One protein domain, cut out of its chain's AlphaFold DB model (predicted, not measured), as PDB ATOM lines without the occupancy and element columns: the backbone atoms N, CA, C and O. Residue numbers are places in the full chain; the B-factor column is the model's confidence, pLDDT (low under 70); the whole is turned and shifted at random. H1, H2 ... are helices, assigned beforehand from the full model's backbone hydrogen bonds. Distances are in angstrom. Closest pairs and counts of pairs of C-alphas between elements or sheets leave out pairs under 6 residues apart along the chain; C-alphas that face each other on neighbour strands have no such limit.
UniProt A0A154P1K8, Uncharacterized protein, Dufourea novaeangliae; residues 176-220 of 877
ATOM      1  N   LYS A 176     -37.256 -36.296  -9.619       80.44
ATOM      2  CA  LYS A 176     -38.411 -35.693 -10.313       80.44
ATOM      3  C   LYS A 176     -39.125 -34.688  -9.412       80.44
ATOM      4  O   LYS A 176     -39.250 -33.523  -9.777       80.44
ATOM      5  N   ASN A 177     -39.453 -35.104  -8.191       79.62
ATOM      6  CA  ASN A 177     -40.099 -34.276  -7.177       79.62
ATOM      7  C   ASN A 177     -39.279 -33.001  -6.890       79.62
ATOM      8  O   ASN A 177     -39.851 -31.926  -6.774       79.62
ATOM      9  N   ALA A 178     -37.942 -33.072  -6.855       79.88
ATOM     10  CA  ALA A 178     -37.080 -31.895  -6.693       79.88
ATOM     11  C   ALA A 178     -37.132 -30.914  -7.885       79.88
ATOM     12  O   ALA A 178     -37.051 -29.700  -7.683       79.88
ATOM     13  N   MET A 179     -37.289 -31.407  -9.119       79.12
ATOM     14  CA  MET A 179     -37.479 -30.552 -10.299       79.12
ATOM     15  C   MET A 179     -38.885 -29.932 -10.339       79.12
ATOM     16  O   MET A 179     -39.013 -28.751 -10.662       79.12
ATOM     17  N   GLU A 180     -39.916 -30.678  -9.939       79.25
ATOM     18  CA  GLU A 180     -41.301 -30.188  -9.834       79.25
ATOM     19  C   GLU A 180     -41.478 -29.167  -8.695       79.25
ATOM     20  O   GLU A 180     -42.144 -28.146  -8.863       79.25
ATOM     21  N   LEU A 181     -40.800 -29.361  -7.560       79.44
ATOM     22  CA  LEU A 181     -40.711 -28.349  -6.502       79.44
ATOM     23  C   LEU A 181     -40.066 -27.056  -7.017       79.44
ATOM     24  O   LEU A 181     -40.533 -25.966  -6.695       79.44
ATOM     25  N   LYS A 182     -39.024 -27.153  -7.853       82.69
ATOM     26  CA  LYS A 182     -38.367 -25.977  -8.443       82.69
ATOM     27  C   LYS A 182     -39.276 -25.227  -9.427       82.69
ATOM     28  O   LYS A 182     -39.201 -24.000  -9.469       82.69
ATOM     29  N   SER A 183     -40.128 -25.914 -10.196       78.50
ATOM     30  CA  SER A 183     -41.084 -25.240 -11.089       78.50
ATOM     31  C   SER A 183     -42.241 -24.596 -10.319       78.50
ATOM     32  O   SER A 183     -42.552 -23.438 -10.594       78.50
ATOM     33  N   LEU A 184     -42.796 -25.264  -9.299       75.44
ATOM     34  CA  LEU A 184     -43.796 -24.673  -8.393       75.44
ATOM     35  C   LEU A 184     -43.259 -23.416  -7.689       75.44
ATOM     36  O   LEU A 184     -43.921 -22.381  -7.695       75.44
ATOM     37  N   LEU A 185     -42.034 -23.472  -7.154       76.25
ATOM     38  CA  LEU A 185     -41.383 -22.320  -6.516       76.25
ATOM     39  C   LEU A 185     -41.105 -21.167  -7.492       76.25
ATOM     40  O   LEU A 185     -41.107 -20.015  -7.062       76.25
ATOM     41  N   LYS A 186     -40.872 -21.442  -8.785       81.50
ATOM     42  CA  LYS A 186     -40.756 -20.389  -9.809       81.50
ATOM     43  C   LYS A 186     -42.124 -19.761 -10.096       81.50
ATOM     44  O   LYS A 186     -42.243 -18.545 -10.051       81.50
ATOM     45  N   MET A 187     -43.157 -20.576 -10.320       66.75
ATOM     46  CA  MET A 187     -44.516 -20.100 -10.612       66.75
ATOM     47  C   MET A 187     -45.077 -19.230  -9.470       66.75
ATOM     48  O   MET A 187     -45.693 -18.197  -9.708       66.75
ATOM     49  N   GLN A 188     -44.761 -19.566  -8.216       69.06
ATOM     50  CA  GLN A 188     -45.133 -18.766  -7.041       69.06
ATOM     51  C   GLN A 188     -44.436 -17.393  -6.959       69.06
ATOM     52  O   GLN A 188     -44.967 -16.490  -6.317       69.06
ATOM     53  N   GLN A 189     -43.292 -17.183  -7.625       67.69
ATOM     54  CA  GLN A 189     -42.690 -15.841  -7.741       67.69
ATOM     55  C   GLN A 189     -43.483 -14.925  -8.686       67.69
ATOM     56  O   GLN A 189     -43.358 -13.706  -8.591       67.69
ATOM     57  N   GLU A 190     -44.296 -15.502  -9.570       66.06
ATOM     58  CA  GLU A 190     -45.146 -14.789 -10.527       66.06
ATOM     59  C   GLU A 190     -46.567 -14.576  -9.954       66.06
ATOM     60  O   GLU A 190     -47.187 -13.547 -10.213       66.06
ATOM     61  N   GLU A 191     -47.059 -15.491  -9.107       65.06
ATOM     62  CA  GLU A 191     -48.397 -15.429  -8.480       65.06
ATOM     63  C   GLU A 191     -48.461 -14.646  -7.148       65.06
ATOM     64  O   GLU A 191     -49.545 -14.427  -6.611       65.06
ATOM     65  N   GLY A 192     -47.324 -14.205  -6.599       79.31
ATOM     66  CA  GLY A 192     -47.238 -13.249  -5.478       79.31
ATOM     67  C   GLY A 192     -47.619 -13.771  -4.081       79.31
ATOM     68  O   GLY A 192     -47.196 -13.186  -3.082       79.31
ATOM     69  N   LEU A 193     -48.363 -14.875  -3.985       77.62
ATOM     70  CA  LEU A 193     -48.666 -15.560  -2.726       77.62
ATOM     71  C   LEU A 193     -47.395 -16.177  -2.122       77.62
ATOM     72  O   LEU A 193     -46.670 -16.926  -2.779       77.62
ATOM     73  N   SER A 194     -47.136 -15.910  -0.840       83.69
ATOM     74  CA  SER A 194     -45.989 -16.512  -0.152       83.69
ATOM     75  C   SER A 194     -46.160 -18.029  -0.035       83.69
ATOM     76  O   SER A 194     -47.205 -18.506   0.408       83.69
ATOM     77  N   LEU A 195     -45.094 -18.794  -0.303       85.38
ATOM     78  CA  LEU A 195     -45.040 -20.242  -0.050       85.38
ATOM     79  C   LEU A 195     -45.526 -20.596   1.367       85.38
ATOM     80  O   LEU A 195     -46.221 -21.592   1.549       85.38
ATOM     81  N   SER A 196     -45.182 -19.776   2.368       87.06
ATOM     82  CA  SER A 196     -45.621 -19.977   3.754       87.06
ATOM     83  C   SER A 196     -47.140 -19.900   3.909       87.06
ATOM     84  O   SER A 196     -47.712 -20.654   4.687       87.06
ATOM     85  N   GLU A 197     -47.788 -19.005   3.162       87.44
ATOM     86  CA  GLU A 197     -49.233 -18.811   3.194       87.44
ATOM     87  C   GLU A 197     -49.952 -19.957   2.481       87.44
ATOM     88  O   GLU A 197     -50.907 -20.502   3.020       87.44
ATOM     89  N   LEU A 198     -49.471 -20.389   1.309       85.62
ATOM     90  CA  LEU A 198     -50.095 -21.495   0.577       85.62
ATOM     91  C   LEU A 198     -49.935 -22.842   1.311       85.62
ATOM     92  O   LEU A 198     -50.882 -23.627   1.374       85.62
ATOM     93  N   LEU A 199     -48.777 -23.078   1.941       87.31
ATOM     94  CA  LEU A 199     -48.581 -24.203   2.864       87.31
ATOM     95  C   LEU A 199     -49.563 -24.136   4.047       87.31
ATOM     96  O   LEU A 199     -50.198 -25.141   4.366       87.31
ATOM     97  N   GLN A 200     -49.751 -22.956   4.649       90.81
ATOM     98  CA  GLN A 200     -50.697 -22.753   5.752       90.81
ATOM     99  C   GLN A 200     -52.159 -22.960   5.315       90.81
ATOM    100  O   GLN A 200     -52.879 -23.703   5.980       90.81
ATOM    101  N   ARG A 201     -52.584 -22.400   4.172       89.94
ATOM    102  CA  ARG A 201     -53.926 -22.589   3.577       89.94
ATOM    103  C   ARG A 201     -54.261 -24.069   3.353       89.94
ATOM    104  O   ARG A 201     -55.415 -24.460   3.499       89.94
ATOM    105  N   ARG A 202     -53.266 -24.898   3.012       88.19
ATOM    106  CA  ARG A 202     -53.431 -26.347   2.787       88.19
ATOM    107  C   ARG A 202     -53.087 -27.224   4.006       88.19
ATOM    108  O   ARG A 202     -53.180 -28.442   3.898       88.19
ATOM    109  N   ASN A 203     -52.744 -26.638   5.161       93.00
ATOM    110  CA  ASN A 203     -52.305 -27.333   6.387       93.00
ATOM    111  C   ASN A 203     -51.078 -28.258   6.198       93.00
ATOM    112  O   ASN A 203     -50.991 -29.327   6.802       93.00
ATOM    113  N   LEU A 204     -50.120 -27.854   5.359       93.25
ATOM    114  CA  LEU A 204     -48.918 -28.628   5.021       93.25
ATOM    115  C   LEU A 204     -47.673 -28.000   5.661       93.25
ATOM    116  O   LEU A 204     -47.556 -26.776   5.712       93.25
ATOM    117  N   THR A 205     -46.708 -28.804   6.119       91.81
ATOM    118  CA  THR A 205     -45.470 -28.254   6.700       91.81
ATOM    119  C   THR A 205     -44.353 -28.118   5.664       91.81
ATOM    120  O   THR A 205     -44.260 -28.874   4.695       91.81
ATOM    121  N   LEU A 206     -43.417 -27.197   5.917       90.88
ATOM    122  CA  LEU A 206     -42.189 -27.073   5.123       90.88
ATOM    123  C   LEU A 206     -41.345 -28.367   5.142       90.88
ATOM    124  O   LEU A 206     -40.643 -28.657   4.179       90.88
ATOM    125  N   ASN A 207     -41.435 -29.173   6.204       93.06
ATOM    126  CA  ASN A 207     -40.757 -30.470   6.308       93.06
ATOM    127  C   ASN A 207     -41.359 -31.495   5.329       93.06
ATOM    128  O   ASN A 207     -40.621 -32.241   4.694       93.06
ATOM    129  N   ASP A 208     -42.681 -31.493   5.133       91.31
ATOM    130  CA  ASP A 208     -43.346 -32.371   4.159       91.31
ATOM    131  C   ASP A 208     -42.995 -31.990   2.712       91.31
ATOM    132  O   ASP A 208     -42.781 -32.871   1.871       91.31
ATOM    133  N   LEU A 209     -42.858 -30.684   2.452       90.00
ATOM    134  CA  LEU A 209     -42.374 -30.137   1.184       90.00
ATOM    135  C   LEU A 209     -40.916 -30.534   0.908       90.00
ATOM    136  O   LEU A 209     -40.610 -31.053  -0.163       90.00
ATOM    137  N   LEU A 210     -40.018 -30.339   1.880       88.94
ATOM    138  CA  LEU A 210     -38.592 -30.674   1.761       88.94
ATOM    139  C   LEU A 210     -38.340 -32.188   1.681       88.94
ATOM    140  O   LEU A 210     -37.385 -32.618   1.037       88.94
ATOM    141  N   ARG A 211     -39.219 -33.007   2.272       90.19
ATOM    142  CA  ARG A 211     -39.251 -34.467   2.072       90.19
ATOM    143  C   ARG A 211     -39.784 -34.872   0.695       90.19
ATOM    144  O   ARG A 211     -39.723 -36.052   0.362       90.19
ATOM    145  N   GLY A 212     -40.303 -33.935  -0.100       88.31
ATOM    146  CA  GLY A 212     -40.831 -34.196  -1.436       88.31
ATOM    147  C   GLY A 212     -42.024 -35.150  -1.435       88.31
ATOM    148  O   GLY A 212     -42.144 -35.950  -2.362       88.31
ATOM    149  N   ARG A 213     -42.879 -35.107  -0.399       92.12
ATOM    150  CA  ARG A 213     -44.098 -35.930  -0.341       92.12
ATOM    151  C   ARG A 213     -44.986 -35.614  -1.547       92.12
ATOM    152  O   ARG A 213     -45.364 -34.461  -1.746       92.12
ATOM    153  N   ALA A 214     -45.324 -36.632  -2.339       86.75
ATOM    154  CA  ALA A 214     -46.076 -36.459  -3.585       86.75
ATOM    155  C   ALA A 214     -47.429 -35.761  -3.358       86.75
ATOM    156  O   ALA A 214     -47.822 -34.915  -4.155       86.75
ATOM    157  N   ASP A 215     -48.089 -36.036  -2.233       83.88
ATOM    158  CA  ASP A 215     -49.369 -35.423  -1.858       83.88
ATOM    159  C   ASP A 215     -49.258 -33.903  -1.661       83.88
ATOM    160  O   ASP A 215     -50.164 -33.164  -2.036       83.88
ATOM    161  N   VAL A 216     -48.119 -33.415  -1.150       86.00
ATOM    162  CA  VAL A 216     -47.835 -31.976  -1.005       86.00
ATOM    163  C   VAL A 216     -47.641 -31.329  -2.369       86.00
ATOM    164  O   VAL A 216     -48.192 -30.264  -2.632       86.00
ATOM    165  N   ILE A 217     -46.880 -31.978  -3.253       86.06
ATOM    166  CA  ILE A 217     -46.622 -31.481  -4.610       86.06
ATOM    167  C   ILE A 217     -47.929 -31.451  -5.411       86.06
ATOM    168  O   ILE A 217     -48.228 -30.448  -6.053       86.06
ATOM    169  N   ASN A 218     -48.759 -32.491  -5.299       86.19
ATOM    170  CA  ASN A 218     -50.085 -32.548  -5.913       86.19
ATOM    171  C   ASN A 218     -51.039 -31.490  -5.335       86.19
ATOM    172  O   ASN A 218     -51.721 -30.818  -6.106       86.19
ATOM    173  N   ALA A 219     -51.049 -31.273  -4.015       83.62
ATOM    174  CA  ALA A 219     -51.853 -30.226  -3.388       83.62
ATOM    175  C   ALA A 219     -51.430 -28.819  -3.847       83.62
ATOM    176  O   ALA A 219     -52.282 -28.022  -4.232       83.62
ATOM    177  N   LEU A 220     -50.130 -28.518  -3.894       82.06
ATOM    178  CA  LEU A 220     -49.626 -27.232  -4.395       82.06
ATOM    179  C   LEU A 220     -49.805 -27.064  -5.914       82.06
ATOM    180  O   LEU A 220     -49.898 -25.939  -6.395       82.06
TER     181      LEU A 220
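Overview. This is residues 176 to 220 of the 877 residues of an uncharacterized protein of Dufourea novaeangliae (UniProt A0A154P1K8). One long helix, H1, makes one side of a small rounded body, and the chain folds back over it in three short helices. H4 lies side by side with part of H1, while H2 is about perpendicular to both. The 45 printed residues hold H1, H2, H3 and H4 in that order, all helix, with no named strand. The whole is compact, radius of gyration of the C-alphas 9.7 A, spanning 23 by 22 by 14 A.

Arrangement. H1, residues 176 to 191, touches H4, residues 214 to 220, with residues 177 to 184 alone; the closest C-alphas, of Leu 181 and Ile 217, are 7.0 A apart. They run the same way at a shallow tilt of 9 degrees. H2, residues 195 to 201, is close to H1 but not clearly touching, closest C-alphas Gln 188 and Leu 195, 7.1 A. H3, residues 206 to 210, only just touches H4, only at the corner, closest C-alphas Leu 209 and Val 216, 6.2 A. Every O i to N i+4 pair is within hydrogen-bond range in H2, H3 and H4, and 10 of 12 in H1.

Along the chain. H1 runs 22.7 A from C-alpha 176 at (-38.411, -35.693, -10.313). H2 and H4 each measure 9.9 A and H3 6.1 A; H4 ends at C-alpha 220, (-49.626, -27.232, -4.395).

Size, cuts and confidence. The farthest C-alphas, of Lys 176 and Arg 201, are 24.6 A apart. The printed part has no cut, and its three links are tight. Residues 187 to 191 have pLDDT under 70.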